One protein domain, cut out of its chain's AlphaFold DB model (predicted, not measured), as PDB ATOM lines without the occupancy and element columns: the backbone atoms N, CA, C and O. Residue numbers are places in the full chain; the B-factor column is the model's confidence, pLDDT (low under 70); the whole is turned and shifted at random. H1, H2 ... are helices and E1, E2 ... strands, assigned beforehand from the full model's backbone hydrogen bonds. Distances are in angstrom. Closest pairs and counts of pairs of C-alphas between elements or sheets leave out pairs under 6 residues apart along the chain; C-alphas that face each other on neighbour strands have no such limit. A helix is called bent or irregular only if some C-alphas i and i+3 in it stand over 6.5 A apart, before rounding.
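What this domain is: This is residues 224 to 351 of the 361 residues of the protein "Hypothetical protein" of Rotaria sp. Silwood2 (UniProt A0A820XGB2). The long helix H4 runs slantwise through the middle, with H1 and H3 on one side of it in a splayed bundle of three helices, and H2 crosses H3 farther out. On the other side of H4 sits a small head made of H5, H6 and a two-strand ribbon, E1 and E2. The printed part has 128 residues, with six named helices and two named strands in the order H1 H2 H3 H4 E1 H5 H6 E2; the sheet, E1 - E2, is antiparallel and the class is mostly helix. The whole is compact, with a radius of gyration of the C-alphas of 16.0 A and spans of 46 by 41 by 23 A.

Where its parts are: Look first at the small sheet: E1 is residues 323 to 325 and E2 is residues 348 to 350, where C-alpha 350 lies at (-36.732, 63.824, -45.475). Find C-alpha 295 at (-39.587, 40.223, -17.232); from there H4 runs 32.5 A to residue 317. H5 is residues 326 to 333 and H6 is residues 337 to 340. Go back to C-alpha 224 at (-45.978, 36.943, -37.824), where H1 begins and runs 14.1 A to residue 233; it is only just irregular, with C-alphas 227 and 230 6.7 A apart. H2, residues 246 to 256, is 15.6 A long, and H3, residues 267 to 279, is 18.6 A long.

How they stand to each other: In the sheet, N 324 and O 349 are 3.0 A apart, within hydrogen-bond range. The closest C-alphas of H5 and E2, those of Leu 326 and Ile 348, are 5.6 A apart. H5 touches H6, closest at C-alphas 330 and 337, 6.5 A. H4 touches H5 with residues 306 to 310 alone, closest at C-alphas 306 and 333, 6.1 A, at a steep tilt of 54 degrees, opposite ways. H1, H3 and H4 form a bundle, three helices packed together. H1 touches H4 at a shallow tilt of 14 degrees, the same way, with C-alphas 230 and 312 closest at 4.9 A. H1 touches H3, closest at C-alphas 225 and 275, 6.6 A, at a shallow tilt of 32 degrees, only just short of steep. H3 touches H4 with residues 278 to 279 alone, closest at C-alphas 278 and 309, 5.9 A. H2 touches H3, about perpendicular at 82 degrees, closest at C-alphas 252 and 272, 6.5 A; H2 and H4 are apart. Every O i to N i+4 pair is within hydrogen-bond range in H2, H3, H4 and H5, against 4 of 6 in H1, and H6 is too short for such a pair.

The domain as a whole: The two farthest C-alphas, those of Ile 260 and Pro 345, are 49.0 A apart. The printed part has no cut; the links H1 to H2 and H3 to H4 are long, and residues 292 to 297, of which 295 to 297 belong to H4, stand free. The mean pLDDT of the printed part is 74.2, and low stretches include residues 233 to 243, 285 to 294 and 339 to 351.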
ATOM      1  N   ALA A 224     -45.295  36.629 -36.573       88.94
ATOM      2  CA  ALA A 224     -45.978  36.943 -37.824       88.94
ATOM      3  C   ALA A 224     -46.578  38.359 -37.822       88.94
ATOM      4  O   ALA A 224     -46.490  39.044 -38.833       88.94
ATOM      5  N   MET A 225     -47.150  38.815 -36.702       87.94
ATOM      6  CA  MET A 225     -47.707  40.162 -36.558       87.94
ATOM      7  C   MET A 225     -46.625  41.228 -36.742       87.94
ATOM      8  O   MET A 225     -46.806  42.132 -37.553       87.94
ATOM      9  N   LEU A 226     -45.502  41.104 -36.030       87.75
ATOM     10  CA  LEU A 226     -44.401  42.070 -36.104       87.75
ATOM     11  C   LEU A 226     -43.822  42.164 -37.526       87.75
ATOM     12  O   LEU A 226     -43.539  43.258 -37.993       87.75
ATOM     13  N   MET A 227     -43.745  41.043 -38.248       86.44
ATOM     14  CA  MET A 227     -43.255  41.010 -39.631       86.44
ATOM     15  C   MET A 227     -44.277  41.509 -40.665       86.44
ATOM     16  O   MET A 227     -43.922  42.199 -41.617       86.44
ATOM     17  N   GLU A 228     -45.553  41.137 -40.529       84.25
ATOM     18  CA  GLU A 228     -46.575  41.400 -41.550       84.25
ATOM     19  C   GLU A 228     -47.151  42.822 -41.444       84.25
ATOM     20  O   GLU A 228     -47.536  43.394 -42.462       84.25
ATOM     21  N   MET A 229     -47.210  43.426 -40.249       83.25
ATOM     22  CA  MET A 229     -47.837  44.744 -40.052       83.25
ATOM     23  C   MET A 229     -47.163  45.893 -40.824       83.25
ATOM     24  O   MET A 229     -47.884  46.631 -41.512       83.25
ATOM     25  N   PRO A 230     -45.825  46.051 -40.818       77.81
ATOM     26  CA  PRO A 230     -45.161  47.054 -41.653       77.81
ATOM     27  C   PRO A 230     -45.430  46.832 -43.147       77.81
ATOM     28  O   PRO A 230     -45.706  47.773 -43.894       77.81
ATOM     29  N   CYS A 231     -45.428  45.571 -43.592       75.44
ATOM     30  CA  CYS A 231     -45.720  45.225 -44.980       75.44
ATOM     31  C   CYS A 231     -47.175  45.536 -45.366       75.44
ATOM     32  O   CYS A 231     -47.418  46.065 -46.452       75.44
ATOM     33  N   MET A 232     -48.136  45.245 -44.485       75.19
ATOM     34  CA  MET A 232     -49.570  45.424 -44.730       75.19
ATOM     35  C   MET A 232     -49.986  46.900 -44.778       75.19
ATOM     36  O   MET A 232     -50.871  47.264 -45.552       75.19
ATOM     37  N   THR A 233     -49.345  47.744 -43.969       68.56
ATOM     38  CA  THR A 233     -49.640  49.184 -43.858       68.56
ATOM     39  C   THR A 233     -48.971  50.010 -44.956       68.56
ATOM     40  O   THR A 233     -49.472  51.075 -45.323       68.56
ATOM     41  N   SER A 234     -47.889  49.498 -45.556       68.06
ATOM     42  CA  SER A 234     -47.252  50.125 -46.712       68.06
ATOM     43  C   SER A 234     -48.206  50.155 -47.925       68.06
ATOM     44  O   SER A 234     -48.393  49.185 -48.663       68.06
ATOM     45  N   LYS A 235     -48.823  51.318 -48.174       56.19
ATOM     46  CA  LYS A 235     -49.758  51.538 -49.301       56.19
ATOM     47  C   LYS A 235     -49.108  51.363 -50.686       56.19
ATOM     48  O   LYS A 235     -49.809  51.313 -51.692       56.19
ATOM     49  N   PHE A 236     -47.781  51.244 -50.742       51.00
ATOM     50  CA  PHE A 236     -46.973  51.206 -51.962       51.00
ATOM     51  C   PHE A 236     -46.716  49.794 -52.521       51.00
ATOM     52  O   PHE A 236     -46.217  49.666 -53.634       51.00
ATOM     53  N   SER A 237     -47.085  48.721 -51.810       51.06
ATOM     54  CA  SER A 237     -46.905  47.335 -52.281       51.06
ATOM     55  C   SER A 237     -48.180  46.755 -52.929       51.06
ATOM     56  O   SER A 237     -48.578  45.620 -52.645       51.06
ATOM     57  N   SER A 238     -48.879  47.510 -53.790       50.03
ATOM     58  CA  SER A 238     -50.200  47.078 -54.282       50.03
ATOM     59  C   SER A 238     -50.160  45.958 -55.327       50.03
ATOM     60  O   SER A 238     -51.094  45.158 -55.348       50.03
ATOM     61  N   ASN A 239     -49.103  45.828 -56.141       49.03
ATOM     62  CA  ASN A 239     -49.173  44.949 -57.322       49.03
ATOM     63  C   ASN A 239     -48.574  43.540 -57.149       49.03
ATOM     64  O   ASN A 239     -48.874  42.666 -57.959       49.03
ATOM     65  N   ARG A 240     -47.809  43.253 -56.082       50.03
ATOM     66  CA  ARG A 240     -47.376  41.879 -55.724       50.03
ATOM     67  C   ARG A 240     -47.213  41.707 -54.215       50.03
ATOM     68  O   ARG A 240     -46.099  41.596 -53.711       50.03
ATOM     69  N   ARG A 241     -48.328  41.668 -53.486       59.53
ATOM     70  CA  ARG A 241     -48.321  41.355 -52.048       59.53
ATOM     71  C   ARG A 241     -47.827  39.921 -51.845       59.53
ATOM     72  O   ARG A 241     -48.549  38.969 -52.141       59.53
ATOM     73  N   ARG A 242     -46.595  39.756 -51.370       63.56
ATOM     74  CA  ARG A 242     -46.126  38.474 -50.838       63.56
ATOM     75  C   ARG A 242     -46.568  38.414 -49.381       63.56
ATOM     76  O   ARG A 242     -45.987  39.099 -48.554       63.56
ATOM     77  N   LEU A 243     -47.623  37.646 -49.111       67.38
ATOM     78  CA  LEU A 243     -48.041  37.338 -47.742       67.38
ATOM     79  C   LEU A 243     -46.924  36.537 -47.069       67.38
ATOM     80  O   LEU A 243     -46.504  35.521 -47.632       67.38
ATOM     81  N   ILE A 244     -46.458  36.980 -45.902       72.94
ATOM     82  CA  ILE A 244     -45.410  36.285 -45.144       72.94
ATOM     83  C   ILE A 244     -46.053  35.093 -44.428       72.94
ATOM     84  O   ILE A 244     -45.632  33.950 -44.609       72.94
ATOM     85  N   SER A 245     -47.165  35.323 -43.721       78.88
ATOM     86  CA  SER A 245     -47.957  34.263 -43.090       78.88
ATOM     87  C   SER A 245     -49.390  34.198 -43.612       78.88
ATOM     88  O   SER A 245     -50.243  35.039 -43.319       78.88
ATOM     89  N   LYS A 246     -49.723  33.094 -44.293       80.50
ATOM     90  CA  LYS A 246     -51.115  32.795 -44.662       80.50
ATOM     91  C   LYS A 246     -52.005  32.563 -43.435       80.50
ATOM     92  O   LYS A 246     -53.185  32.901 -43.477       80.50
ATOM     93  N   HIS A 247     -51.464  31.967 -42.370       81.75
ATOM     94  CA  HIS A 247     -52.229  31.645 -41.166       81.75
ATOM     95  C   HIS A 247     -52.657  32.918 -40.428       81.75
ATOM     96  O   HIS A 247     -53.852  33.117 -40.213       81.75
ATOM     97  N   PHE A 248     -51.716  33.828 -40.160       81.69
ATOM     98  CA  PHE A 248     -52.009  35.125 -39.547       81.69
ATOM     99  C   PHE A 248     -53.021  35.934 -40.376       81.69
ATOM    100  O   PHE A 248     -53.996  36.458 -39.838       81.69
ATOM    101  N   TYR A 249     -52.866  35.951 -41.705       81.75
ATOM    102  CA  TYR A 249     -53.804  36.632 -42.599       81.75
ATOM    103  C   TYR A 249     -55.249  36.115 -42.485       81.75
ATOM    104  O   TYR A 249     -56.207  36.891 -42.509       81.75
ATOM    105  N   ILE A 250     -55.422  34.794 -42.367       82.19
ATOM    106  CA  ILE A 250     -56.743  34.179 -42.188       82.19
ATOM    107  C   ILE A 250     -57.342  34.584 -40.838       82.19
ATOM    108  O   ILE A 250     -58.523  34.931 -40.801       82.19
ATOM    109  N   VAL A 251     -56.543  34.579 -39.764       82.38
ATOM    110  CA  VAL A 251     -56.976  34.993 -38.418       82.38
ATOM    111  C   VAL A 251     -57.474  36.443 -38.429       82.38
ATOM    112  O   VAL A 251     -58.585  36.706 -37.971       82.38
ATOM    113  N   MET A 252     -56.724  37.362 -39.046       80.19
ATOM    114  CA  MET A 252     -57.127  38.769 -39.184       80.19
ATOM    115  C   MET A 252     -58.452  38.925 -39.941       80.19
ATOM    116  O   MET A 252     -59.391  39.539 -39.437       80.19
ATOM    117  N   ARG A 253     -58.586  38.291 -41.114       81.88
ATOM    118  CA  ARG A 253     -59.830  38.343 -41.905       81.88
ATOM    119  C   ARG A 253     -61.034  37.734 -41.195       81.88
ATOM    120  O   ARG A 253     -62.170  38.100 -41.490       81.88
ATOM    121  N   GLN A 254     -60.824  36.727 -40.354       84.00
ATOM    122  CA  GLN A 254     -61.902  36.135 -39.566       84.00
ATOM    123  C   GLN A 254     -62.360  37.086 -38.464       84.00
ATOM    124  O   GLN A 254     -63.563  37.187 -38.236       84.00
ATOM    125  N   ALA A 255     -61.432  37.803 -37.836       80.62
ATOM    126  CA  ALA A 255     -61.767  38.771 -36.809       80.62
ATOM    127  C   ALA A 255     -62.486  40.010 -37.366       80.62
ATOM    128  O   ALA A 255     -63.477  40.428 -36.782       80.62
ATOM    129  N   GLU A 256     -62.094  40.523 -38.538       77.25
ATOM    130  CA  GLU A 256     -62.804  41.626 -39.221       77.25
ATOM    131  C   GLU A 256     -64.275  41.299 -39.537       77.25
ATOM    132  O   GLU A 256     -65.121  42.187 -39.620       77.25
ATOM    133  N   LYS A 257     -64.600  40.014 -39.726       82.38
ATOM    134  CA  LYS A 257     -65.976  39.562 -39.978       82.38
ATOM    135  C   LYS A 257     -66.827  39.490 -38.711       82.38
ATOM    136  O   LYS A 257     -68.048  39.385 -38.821       82.38
ATOM    137  N   GLN A 258     -66.215  39.488 -37.530       78.19
ATOM    138  CA  GLN A 258     -66.935  39.457 -36.262       78.19
ATOM    139  C   GLN A 258     -67.322  40.891 -35.886       78.19
ATOM    140  O   GLN A 258     -66.473  41.717 -35.584       78.19
ATOM    141  N   SER A 259     -68.619  41.195 -35.909       57.31
ATOM    142  CA  SER A 259     -69.142  42.547 -35.661       57.31
ATOM    143  C   SER A 259     -69.239  42.934 -34.179       57.31
ATOM    144  O   SER A 259     -69.534  44.087 -33.875       57.31
ATOM    145  N   ILE A 260     -69.017  41.994 -33.252       60.19
ATOM    146  CA  ILE A 260     -69.140  42.209 -31.804       60.19
ATOM    147  C   ILE A 260     -67.757  42.050 -31.168       60.19
ATOM    148  O   ILE A 260     -67.264  40.932 -31.021       60.19
ATOM    149  N   SER A 261     -67.143  43.162 -30.763       62.69
ATOM    150  CA  SER A 261     -65.900  43.161 -29.990       62.69
ATOM    151  C   SER A 261     -66.202  43.306 -28.496       62.69
ATOM    152  O   SER A 261     -66.472  44.404 -28.009       62.69
ATOM    153  N   GLY A 262     -66.174  42.191 -27.768       73.50
ATOM    154  CA  GLY A 262     -65.977  42.198 -26.314       73.50
ATOM    155  C   GLY A 262     -64.483  42.265 -25.962       73.50
ATOM    156  O   GLY A 262     -63.649  42.188 -26.871       73.50
ATOM    157  N   PRO A 263     -64.121  42.375 -24.670       75.12
ATOM    158  CA  PRO A 263     -62.728  42.263 -24.259       75.12
ATOM    159  C   PRO A 263     -62.136  40.919 -24.733       75.12
ATOM    160  O   PRO A 263     -62.843  39.905 -24.765       75.12
ATOM    161  N   PRO A 264     -60.862  40.892 -25.153       74.94
ATOM    162  CA  PRO A 264     -60.227  39.668 -25.622       74.94
ATOM    163  C   PRO A 264     -60.109  38.641 -24.482       74.94
ATOM    164  O   PRO A 264     -59.547  38.938 -23.436       74.94
ATOM    165  N   GLU A 265     -60.653  37.438 -24.695       75.31
ATOM    166  CA  GLU A 265     -60.590  36.310 -23.740       75.31
ATOM    167  C   GLU A 265     -59.575  35.236 -24.155       75.31
ATOM    168  O   GLU A 265     -59.043  34.510 -23.322       75.31
ATOM    169  N   THR A 266     -59.327  35.098 -25.462       81.12
ATOM    170  CA  THR A 266     -58.387  34.118 -26.013       81.12
ATOM    171  C   THR A 266     -57.113  34.809 -26.470       81.12
ATOM    172  O   THR A 266     -57.148  35.951 -26.933       81.12
ATOM    173  N   MET A 267     -55.986  34.093 -26.424       76.81
ATOM    174  CA  MET A 267     -54.699  34.644 -26.863       76.81
ATOM    175  C   MET A 267     -54.744  35.119 -28.327       76.81
ATOM    176  O   MET A 267     -54.222  36.180 -28.652       76.81
ATOM    177  N   LEU A 268     -55.482  34.412 -29.194       79.50
ATOM    178  CA  LEU A 268     -55.741  34.839 -30.576       79.50
ATOM    179  C   LEU A 268     -56.413  36.216 -30.653       79.50
ATOM    180  O   LEU A 268     -55.991  37.064 -31.436       79.50
ATOM    181  N   LYS A 269     -57.444  36.462 -29.835       81.94
ATOM    182  CA  LYS A 269     -58.132  37.760 -29.798       81.94
ATOM    183  C   LYS A 269     -57.215  38.859 -29.266       81.94
ATOM    184  O   LYS A 269     -57.250  39.960 -29.804       81.94
ATOM    185  N   HIS A 270     -56.371  38.566 -28.273       81.88
ATOM    186  CA  HIS A 270     -55.373  39.527 -27.792       81.88
ATOM    187  C   HIS A 270     -54.418  39.965 -28.906       81.88
ATOM    188  O   HIS A 270     -54.133  41.152 -29.019       81.88
ATOM    189  N   ILE A 271     -53.980  39.039 -29.763       82.81
ATOM    190  CA  ILE A 271     -53.089  39.353 -30.888       82.81
ATOM    191  C   ILE A 271     -53.800  40.198 -31.953       82.81
ATOM    192  O   ILE A 271     -53.194  41.108 -32.509       82.81
ATOM    193  N   VAL A 272     -55.085  39.950 -32.219       83.50
ATOM    194  CA  VAL A 272     -55.863  40.781 -33.156       83.50
ATOM    195  C   VAL A 272     -56.087  42.193 -32.612       83.50
ATOM    196  O   VAL A 272     -55.969  43.170 -33.345       83.50
ATOM    197  N   VAL A 273     -56.417  42.327 -31.325       83.31
ATOM    198  CA  VAL A 273     -56.552  43.651 -30.702       83.31
ATOM    199  C   VAL A 273     -55.210  44.380 -30.742       83.31
ATOM    200  O   VAL A 273     -55.160  45.551 -31.109       83.31
ATOM    201  N   ALA A 274     -54.117  43.669 -30.461       83.56
ATOM    202  CA  ALA A 274     -52.768  44.205 -30.552       83.56
ATOM    203  C   ALA A 274     -52.394  44.662 -31.969       83.56
ATOM    204  O   ALA A 274     -51.809  45.730 -32.122       83.56
ATOM    205  N   SER A 275     -52.737  43.898 -33.009       83.25
ATOM    206  CA  SER A 275     -52.437  44.277 -34.395       83.25
ATOM    207  C   SER A 275     -53.230  45.510 -34.836       83.25
ATOM    208  O   SER A 275     -52.689  46.379 -35.518       83.25
ATOM    209  N   HIS A 276     -54.483  45.639 -34.390       81.75
ATOM    210  CA  HIS A 276     -55.275  46.846 -34.609       81.75
ATOM    211  C   HIS A 276     -54.698  48.051 -33.848       81.75
ATOM    212  O   HIS A 276     -54.534  49.116 -34.437       81.75
ATOM    213  N   ALA A 277     -54.316  47.884 -32.580       82.75
ATOM    214  CA  ALA A 277     -53.666  48.933 -31.792       82.75
ATOM    215  C   ALA A 277     -52.330  49.384 -32.413       82.75
ATOM    216  O   ALA A 277     -52.060  50.581 -32.483       82.75
ATOM    217  N   LEU A 278     -51.548  48.451 -32.973       83.62
ATOM    218  CA  LEU A 278     -50.311  48.757 -33.698       83.62
ATOM    219  C   LEU A 278     -50.574  49.616 -34.943       83.62
ATOM    220  O   LEU A 278     -49.780  50.493 -35.260       83.62
ATOM    221  N   SER A 279     -51.697  49.392 -35.633       78.25
ATOM    222  CA  SER A 279     -52.103  50.214 -36.782       78.25
ATOM    223  C   SER A 279     -52.622  51.607 -36.404       78.25
ATOM    224  O   SER A 279     -52.638  52.499 -37.249       78.25
ATOM    225  N   LEU A 280     -53.049  51.787 -35.150       77.94
ATOM    226  CA  LEU A 280     -53.528  53.052 -34.587       77.94
ATOM    227  C   LEU A 280     -52.452  53.801 -33.782       77.94
ATOM    228  O   LEU A 280     -52.765  54.802 -33.141       77.94
ATOM    229  N   ASP A 281     -51.205  53.326 -33.819       69.88
ATOM    230  CA  ASP A 281     -50.052  53.882 -33.104       69.88
ATOM    231  C   ASP A 281     -50.133  53.811 -31.560       69.88
ATOM    232  O   ASP A 281     -49.343  54.462 -30.869       69.88
ATOM    233  N   ASP A 282     -51.031  52.995 -30.989       75.44
ATOM    234  CA  ASP A 282     -51.150  52.811 -29.536       75.44
ATOM    235  C   ASP A 282     -50.395  51.562 -29.058       75.44
ATOM    236  O   ASP A 282     -50.939  50.474 -28.859       75.44
ATOM    237  N   TRP A 283     -49.080  51.711 -28.886       73.25
ATOM    238  CA  TRP A 283     -48.209  50.609 -28.473       73.25
ATOM    239  C   TRP A 283     -48.395  50.194 -27.002       73.25
ATOM    240  O   TRP A 283     -47.968  49.103 -26.612       73.25
ATOM    241  N   LYS A 284     -49.022  51.037 -26.167       71.50
ATOM    242  CA  LYS A 284     -49.125  50.816 -24.714       71.50
ATOM    243  C   LYS A 284     -50.163  49.755 -24.356       71.50
ATOM    244  O   LYS A 284     -49.959  49.019 -23.389       71.50
ATOM    245  N   GLU A 285     -51.230  49.626 -25.142       66.06
ATOM    246  CA  GLU A 285     -52.277  48.618 -24.923       66.06
ATOM    247  C   GLU A 285     -51.828  47.184 -25.269       66.06
ATOM    248  O   GLU A 285     -52.381  46.211 -24.752       66.06
ATOM    249  N   ILE A 286     -50.777  47.031 -26.083       62.34
ATOM    250  CA  ILE A 286     -50.306  45.733 -26.599       62.34
ATOM    251  C   ILE A 286     -49.622  44.881 -25.510       62.34
ATOM    252  O   ILE A 286     -49.701  43.653 -25.522       62.34
ATOM    253  N   ILE A 287     -48.947  45.524 -24.555       54.66
ATOM    254  CA  ILE A 287     -47.943  44.884 -23.686       54.66
ATOM    255  C   ILE A 287     -48.568  43.988 -22.604       54.66
ATOM    256  O   ILE A 287     -47.998  42.965 -22.228       54.66
ATOM    257  N   TRP A 288     -49.749  44.343 -22.101       54.03
ATOM    258  CA  TRP A 288     -50.225  43.842 -20.806       54.03
ATOM    259  C   TRP A 288     -50.806  42.422 -20.821       54.03
ATOM    260  O   TRP A 288     -50.960  41.829 -19.755       54.03
ATOM    261  N   ASN A 289     -51.085  41.850 -21.997       57.84
ATOM    262  CA  ASN A 289     -51.977  40.686 -22.088       57.84
ATOM    263  C   ASN A 289     -51.390  39.435 -22.769       57.84
ATOM    264  O   ASN A 289     -52.069  38.415 -22.832       57.84
ATOM    265  N   LEU A 290     -50.171  39.488 -23.317       56.28
ATOM    266  CA  LEU A 290     -49.727  38.473 -24.287       56.28
ATOM    267  C   LEU A 290     -48.997  37.263 -23.680       56.28
ATOM    268  O   LEU A 290     -49.146  36.160 -24.199       56.28
ATOM    269  N   ILE A 291     -48.194  37.433 -22.618       60.00
ATOM    270  CA  ILE A 291     -47.366  36.342 -22.064       60.00
ATOM    271  C   ILE A 291     -47.262  36.449 -20.530       60.00
ATOM    272  O   ILE A 291     -46.861  37.496 -20.017       60.00
ATOM    273  N   PRO A 292     -47.540  35.385 -19.759       54.62
ATOM    274  CA  PRO A 292     -47.273  35.373 -18.322       54.62
ATOM    275  C   PRO A 292     -45.762  35.382 -17.995       54.62
ATOM    276  O   PRO A 292     -45.009  34.535 -18.460       54.62
ATOM    277  N   GLN A 293     -45.341  36.300 -17.115       54.75
ATOM    278  CA  GLN A 293     -44.248  36.109 -16.136       54.75
ATOM    279  C   GLN A 293     -42.796  35.876 -16.624       54.75
ATOM    280  O   GLN A 293     -42.026  35.204 -15.940       54.75
ATOM    281  N   ALA A 294     -42.343  36.516 -17.706       66.88
ATOM    282  CA  ALA A 294     -40.903  36.657 -17.974       66.88
ATOM    283  C   ALA A 294     -40.524  38.127 -18.220       66.88
ATOM    284  O   ALA A 294     -40.765  38.661 -19.298       66.88
ATOM    285  N   ILE A 295     -39.941  38.786 -17.208       77.62
ATOM    286  CA  ILE A 295     -39.587  40.223 -17.232       77.62
ATOM    287  C   ILE A 295     -38.672  40.552 -18.421       77.62
ATOM    288  O   ILE A 295     -38.846  41.571 -19.085       77.62
ATOM    289  N   GLU A 296     -37.718  39.670 -18.717       81.44
ATOM    290  CA  GLU A 296     -36.762  39.849 -19.813       81.44
ATOM    291  C   GLU A 296     -37.432  39.758 -21.186       81.44
ATOM    292  O   GLU A 296     -37.206  40.617 -22.038       81.44
ATOM    293  N   VAL A 297     -38.323  38.779 -21.377       83.19
ATOM    294  CA  VAL A 297     -39.095  38.622 -22.620       83.19
ATOM    295  C   VAL A 297     -40.044  39.800 -22.808       83.19
ATOM    296  O   VAL A 297     -40.139  40.325 -23.910       83.19
ATOM    297  N   HIS A 298     -40.689  40.272 -21.737       83.38
ATOM    298  CA  HIS A 298     -41.530  41.472 -21.768       83.38
ATOM    299  C   HIS A 298     -40.751  42.717 -22.178       83.38
ATOM    300  O   HIS A 298     -41.210  43.481 -23.025       83.38
ATOM    301  N   LYS A 299     -39.553  42.912 -21.620       85.38
ATOM    302  CA  LYS A 299     -38.679  44.033 -21.985       85.38
ATOM    303  C   LYS A 299     -38.243  43.951 -23.449       85.38
ATOM    304  O   LYS A 299     -38.309  44.953 -24.158       85.38
ATOM    305  N   MET A 300     -37.832  42.768 -23.905       88.12
ATOM    306  CA  MET A 300     -37.455  42.523 -25.299       88.12
ATOM    307  C   MET A 300     -38.631  42.791 -26.247       88.12
ATOM    308  O   MET A 300     -38.485  43.555 -27.200       88.12
ATOM    309  N   LEU A 301     -39.811  42.250 -25.937       87.19
ATOM    310  CA  LEU A 301     -41.012  42.411 -26.749       87.19
ATOM    311  C   LEU A 301     -41.482  43.869 -26.775       87.19
ATOM    312  O   LEU A 301     -41.842  44.366 -27.834       87.19
ATOM    313  N   THR A 302     -41.414  44.580 -25.647       86.69
ATOM    314  CA  THR A 302     -41.732  46.015 -25.574       86.69
ATOM    315  C   THR A 302     -40.833  46.822 -26.504       86.69
ATOM    316  O   THR A 302     -41.325  47.651 -27.263       86.69
ATOM    317  N   ASN A 303     -39.524  46.556 -26.493       87.75
ATOM    318  CA  ASN A 303     -38.592  47.235 -27.388       87.75
ATOM    319  C   ASN A 303     -38.890  46.919 -28.860       87.75
ATOM    320  O   ASN A 303     -38.908  47.833 -29.680       87.75
ATOM    321  N   LYS A 304     -39.193  45.657 -29.188       87.44
ATOM    322  CA  LYS A 304     -39.543  45.252 -30.556       87.44
ATOM    323  C   LYS A 304     -40.865  45.837 -31.040       87.44
ATOM    324  O   LYS A 304     -40.942  46.300 -32.168       87.44
ATOM    325  N   ILE A 305     -41.884  45.888 -30.187       88.00
ATOM    326  CA  ILE A 305     -43.158  46.541 -30.510       88.00
ATOM    327  C   ILE A 305     -42.945  48.039 -30.734       88.00
ATOM    328  O   ILE A 305     -43.521  48.583 -31.667       88.00
ATOM    329  N   LYS A 306     -42.109  48.707 -29.926       86.75
ATOM    330  CA  LYS A 306     -41.773  50.122 -30.134       86.75
ATOM    331  C   LYS A 306     -41.103  50.344 -31.494       86.75
ATOM    332  O   LYS A 306     -41.556  51.207 -32.243       86.75
ATOM    333  N   GLU A 307     -40.094  49.537 -31.833       85.88
ATOM    334  CA  GLU A 307     -39.424  49.562 -33.145       85.88
ATOM    335  C   GLU A 307     -40.428  49.359 -34.297       85.88
ATOM    336  O   GLU A 307     -40.492  50.177 -35.214       85.88
ATOM    337  N   GLU A 308     -41.292  48.342 -34.216       85.31
ATOM    338  CA  GLU A 308     -42.267  48.080 -35.282       85.31
ATOM    339  C   GLU A 308     -43.409  49.101 -35.339       85.31
ATOM    340  O   GLU A 308     -43.893  49.425 -36.421       85.31
ATOM    341  N   SER A 309     -43.828  49.664 -34.204       85.19
ATOM    342  CA  SER A 309     -44.826  50.739 -34.178       85.19
ATOM    343  C   SER A 309     -44.311  51.994 -34.885       85.19
ATOM    344  O   SER A 309     -45.045  52.613 -35.651       85.19
ATOM    345  N   LEU A 310     -43.021  52.313 -34.729       84.44
ATOM    346  CA  LEU A 310     -42.369  53.381 -35.480       84.44
ATOM    347  C   LEU A 310     -42.355  53.068 -36.985       84.44
ATOM    348  O   LEU A 310     -42.671  53.944 -37.791       84.44
ATOM    349  N   HIS A 311     -42.024  51.835 -37.382       81.19
ATOM    350  CA  HIS A 311     -42.060  51.429 -38.792       81.19
ATOM    351  C   HIS A 311     -43.459  51.560 -39.397       81.19
ATOM    352  O   HIS A 311     -43.617  52.145 -40.469       81.19
ATOM    353  N   VAL A 312     -44.484  51.059 -38.706       82.81
ATOM    354  CA  VAL A 312     -45.886  51.163 -39.131       82.81
ATOM    355  C   VAL A 312     -46.324  52.626 -39.234       82.81
ATOM    356  O   VAL A 312     -46.942  53.008 -40.235       82.81
ATOM    357  N   TYR A 313     -45.944  53.460 -38.265       83.06
ATOM    358  CA  TYR A 313     -46.218  54.896 -38.271       83.06
ATOM    359  C   TYR A 313     -45.622  55.584 -39.502       83.06
ATOM    360  O   TYR A 313     -46.309  56.331 -40.209       83.06
ATOM    361  N   LEU A 314     -44.345  55.309 -39.788       80.88
ATOM    362  CA  LEU A 314     -43.646  55.856 -40.947       80.88
ATOM    363  C   LEU A 314     -44.272  55.360 -42.254       80.88
ATOM    364  O   LEU A 314     -44.522  56.169 -43.142       80.88
ATOM    365  N   CYS A 315     -44.601  54.071 -42.367       77.69
ATOM    366  CA  CYS A 315     -45.256  53.497 -43.547       77.69
ATOM    367  C   CYS A 315     -46.642  54.100 -43.811       77.69
ATOM    368  O   CYS A 315     -46.989  54.386 -44.961       77.69
ATOM    369  N   THR A 316     -47.431  54.313 -42.757       78.56
ATOM    370  CA  THR A 316     -48.798  54.845 -42.856       78.56
ATOM    371  C   THR A 316     -48.795  56.320 -43.239       78.56
ATOM    372  O   THR A 316     -49.597  56.750 -44.078       78.56
ATOM    373  N   ASN A 317     -47.865  57.083 -42.661       77.00
ATOM    374  CA  ASN A 317     -47.795  58.531 -42.814       77.00
ATOM    375  C   ASN A 317     -46.753  59.007 -43.838       77.00
ATOM    376  O   ASN A 317     -46.610  60.214 -44.041       77.00
ATOM    377  N   ALA A 318     -46.092  58.085 -44.545       75.44
ATOM    378  CA  ALA A 318     -45.133  58.382 -45.612       75.44
ATOM    379  C   ALA A 318     -45.709  59.264 -46.731       75.44
ATOM    380  O   ALA A 318     -44.965  59.964 -47.409       75.44
ATOM    381  N   THR A 319     -47.027  59.236 -46.946       71.00
ATOM    382  CA  THR A 319     -47.698  60.094 -47.936       71.00
ATOM    383  C   THR A 319     -48.042  61.487 -47.409       71.00
ATOM    384  O   THR A 319     -48.407  62.351 -48.200       71.00
ATOM    385  N   ILE A 320     -48.033  61.683 -46.087       76.94
ATOM    386  CA  ILE A 320     -48.577  62.879 -45.425       76.94
ATOM    387  C   ILE A 320     -47.454  63.829 -45.004       76.94
ATOM    388  O   ILE A 320     -47.600  65.042 -45.150       76.94
ATOM    389  N   PHE A 321     -46.343  63.299 -44.489       77.56
ATOM    390  CA  PHE A 321     -45.226  64.109 -44.007       77.56
ATOM    391  C   PHE A 321     -44.112  64.217 -45.046       77.56
ATOM    392  O   PHE A 321     -43.661  63.205 -45.567       77.56
ATOM    393  N   ASP A 322     -43.627  65.439 -45.279       71.50
ATOM    394  CA  ASP A 322     -42.458  65.706 -46.131       71.50
ATOM    395  C   ASP A 322     -41.145  65.713 -45.327       71.50
ATOM    396  O   ASP A 322     -40.089  65.324 -45.824       71.50
ATOM    397  N   ILE A 323     -41.204  66.163 -44.070       76.12
ATOM    398  CA  ILE A 323     -40.054  66.301 -43.172       76.12
ATOM    399  C   ILE A 323     -40.496  65.892 -41.766       76.12
ATOM    400  O   ILE A 323     -41.487  66.418 -41.258       76.12
ATOM    401  N   ILE A 324     -39.755  64.985 -41.127       78.56
ATOM    402  CA  ILE A 324     -39.997  64.569 -39.740       78.56
ATOM    403  C   ILE A 324     -38.714  64.766 -38.928       78.56
ATOM    404  O   ILE A 324     -37.641  64.304 -39.312       78.56
ATOM    405  N   ALA A 325     -38.825  65.454 -37.790       81.00
ATOM    406  CA  ALA A 325     -37.714  65.627 -36.860       81.00
ATOM    407  C   ALA A 325     -37.509  64.357 -36.018       81.00
ATOM    408  O   ALA A 325     -38.452  63.853 -35.403       81.00
ATOM    409  N   LEU A 326     -36.268  63.876 -35.930       80.06
ATOM    410  CA  LEU A 326     -35.924  62.664 -35.177       80.06
ATOM    411  C   LEU A 326     -36.211  62.799 -33.673       80.06
ATOM    412  O   LEU A 326     -36.641  61.837 -33.043       80.06
ATOM    413  N   THR A 327     -36.066  64.002 -33.114       79.56
ATOM    414  CA  THR A 327     -36.372  64.292 -31.704       79.56
ATOM    415  C   THR A 327     -37.834  64.005 -31.361       79.56
ATOM    416  O   THR A 327     -38.118  63.371 -30.351       79.56
ATOM    417  N   THR A 328     -38.764  64.365 -32.252       82.38
ATOM    418  CA  THR A 328     -40.200  64.106 -32.050       82.38
ATOM    419  C   THR A 328     -40.556  62.621 -32.102       82.38
ATOM    420  O   THR A 328     -41.479  62.189 -31.415       82.38
ATOM    421  N   LEU A 329     -39.817  61.825 -32.883       80.19
ATOM    422  CA  LEU A 329     -40.007  60.375 -32.959       80.19
ATOM    423  C   LEU A 329     -39.470  59.683 -31.703       80.19
ATOM    424  O   LEU A 329     -40.135  58.804 -31.158       80.19
ATOM    425  N   VAL A 330     -38.307  60.117 -31.218       83.88
ATOM    426  CA  VAL A 330     -37.714  59.613 -29.973       83.88
ATOM    427  C   VAL A 330     -38.612  59.892 -28.773       83.88
ATOM    428  O   VAL A 330     -38.889  58.968 -28.008       83.88
ATOM    429  N   ASP A 331     -39.137  61.113 -28.654       83.69
ATOM    430  CA  ASP A 331     -40.031  61.480 -27.551       83.69
ATOM    431  C   ASP A 331     -41.368  60.725 -27.616       83.69
ATOM    432  O   ASP A 331     -41.914  60.330 -26.586       83.69
ATOM    433  N   ARG A 332     -41.899  60.484 -28.823       82.50
ATOM    434  CA  ARG A 332     -43.187  59.798 -29.012       82.50
ATOM    435  C   ARG A 332     -43.120  58.293 -28.739       82.50
ATOM    436  O   ARG A 332     -44.049  57.751 -28.140       82.50
ATOM    437  N   PHE A 333     -42.068  57.615 -29.196       81.06
ATOM    438  CA  PHE A 333     -41.937  56.155 -29.080       81.06
ATOM    439  C   PHE A 333     -41.043  55.709 -27.916       81.06
ATOM    440  O   PHE A 333     -40.922  54.509 -27.665       81.06
ATOM    441  N   GLU A 334     -40.452  56.654 -27.173       83.81
ATOM    442  CA  GLU A 334     -39.544  56.392 -26.049       83.81
ATOM    443  C   GLU A 334     -38.403  55.430 -26.450       83.81
ATOM    444  O   GLU A 334     -38.110  54.453 -25.749       83.81
ATOM    445  N   LEU A 335     -37.811  55.673 -27.625       82.94
ATOM    446  CA  LEU A 335     -36.706  54.898 -28.201       82.94
ATOM    447  C   LEU A 335     -35.382  55.650 -28.056       82.94
ATOM    448  O   LEU A 335     -35.352  56.875 -27.979       82.94
ATOM    449  N   SER A 336     -34.258  54.934 -28.044       79.44
ATOM    450  CA  SER A 336     -32.948  55.596 -28.057       79.44
ATOM    451  C   SER A 336     -32.623  56.155 -29.450       79.44
ATOM    452  O   SER A 336     -32.955  55.544 -30.461       79.44
ATOM    453  N   MET A 337     -31.912  57.287 -29.524       66.50
ATOM    454  CA  MET A 337     -31.503  57.899 -30.807       66.50
ATOM    455  C   MET A 337     -30.716  56.934 -31.717       66.50
ATOM    456  O   MET A 337     -30.831  57.026 -32.934       66.50
ATOM    457  N   GLN A 338     -29.966  55.987 -31.139       70.56
ATOM    458  CA  GLN A 338     -29.212  54.960 -31.876       70.56
ATOM    459  C   GLN A 338     -30.106  53.899 -32.532       70.56
ATOM    460  O   GLN A 338     -29.719  53.308 -33.531       70.56
ATOM    461  N   GLN A 339     -31.297  53.645 -31.984       67.25
ATOM    462  CA  GLN A 339     -32.262  52.721 -32.590       67.25
ATOM    463  C   GLN A 339     -33.027  53.366 -33.752       67.25
ATOM    464  O   GLN A 339     -33.545  52.655 -34.604       67.25
ATOM    465  N   VAL A 340     -33.109  54.701 -33.784       63.44
ATOM    466  CA  VAL A 340     -33.897  55.451 -34.777       63.44
ATOM    467  C   VAL A 340     -33.038  55.940 -35.952       63.44
ATOM    468  O   VAL A 340     -33.528  56.002 -37.076       63.44
ATOM    469  N   SER A 341     -31.762  56.273 -35.727       60.09
ATOM    470  CA  SER A 341     -30.838  56.708 -36.784       60.09
ATOM    471  C   SER A 341     -29.653  55.757 -36.867       60.09
ATOM    472  O   SER A 341     -28.889  55.637 -35.910       60.09
ATOM    473  N   ILE A 342     -29.511  55.090 -38.016       56.31
ATOM    474  CA  ILE A 342     -28.393  54.178 -38.259       56.31
ATOM    475  C   ILE A 342     -27.123  54.962 -38.620       56.31
ATOM    476  O   ILE A 342     -26.071  54.510 -38.196       56.31
ATOM    477  N   ASP A 343     -27.174  56.128 -39.300       49.66
ATOM    478  CA  ASP A 343     -25.925  56.742 -39.813       49.66
ATOM    479  C   ASP A 343     -25.923  58.240 -40.253       49.66
ATOM    480  O   ASP A 343     -24.970  58.653 -40.914       49.66
ATOM    481  N   GLU A 344     -26.882  59.119 -39.901       43.88
ATOM    482  CA  GLU A 344     -26.824  60.535 -40.367       43.88
ATOM    483  C   GLU A 344     -26.667  61.627 -39.279       43.88
ATOM    484  O   GLU A 344     -27.316  61.562 -38.231       43.88
ATOM    485  N   PRO A 345     -25.850  62.684 -39.534       55.25
ATOM    486  CA  PRO A 345     -25.640  63.813 -38.616       55.25
ATOM    487  C   PRO A 345     -26.813  64.805 -38.587       55.25
ATOM    488  O   PRO A 345     -26.935  65.593 -37.647       55.25
ATOM    489  N   ASN A 346     -27.686  64.777 -39.596       54.62
ATOM    490  CA  ASN A 346     -28.865  65.629 -39.643       54.62
ATOM    491  C   ASN A 346     -30.017  64.903 -38.949       54.62
ATOM    492  O   ASN A 346     -30.468  63.858 -39.397       54.62
ATOM    493  N   GLN A 347     -30.513  65.465 -37.846       64.25
ATOM    494  CA  GLN A 347     -31.607  64.911 -37.034       64.25
ATOM    495  C   GLN A 347     -32.988  65.007 -37.728       64.25
ATOM    496  O   GLN A 347     -34.007  65.268 -37.085       64.25
ATOM    497  N   ILE A 348     -33.031  64.857 -39.052       59.91
ATOM    498  CA  ILE A 348     -34.187  65.123 -39.901       59.91
ATOM    499  C   ILE A 348     -34.317  64.001 -40.930       59.91
ATOM    500  O   ILE A 348     -33.406  63.774 -41.718       59.91
ATOM    501  N   VAL A 349     -35.481  63.354 -40.966       64.56
ATOM    502  CA  VAL A 349     -35.852  62.413 -42.025       64.56
ATOM    503  C   VAL A 349     -36.616  63.184 -43.096       64.56
ATOM    504  O   VAL A 349     -37.695  63.722 -42.830       64.56
ATOM    505  N   ILE A 350     -36.055  63.258 -44.303       61.22
ATOM    506  CA  ILE A 350     -36.732  63.824 -45.475       61.22
ATOM    507  C   ILE A 350     -37.439  62.684 -46.200       61.22
ATOM    508  O   ILE A 350     -36.803  61.772 -46.727       61.22
ATOM    509  N   MET A 351     -38.766  62.741 -46.245       63.78
ATOM    510  CA  MET A 351     -39.576  61.773 -46.973       63.78
ATOM    511  C   MET A 351     -39.772  62.296 -48.397       63.78
ATOM    512  O   MET A 351     -40.473  63.277 -48.634       63.78
TER     513      MET A 351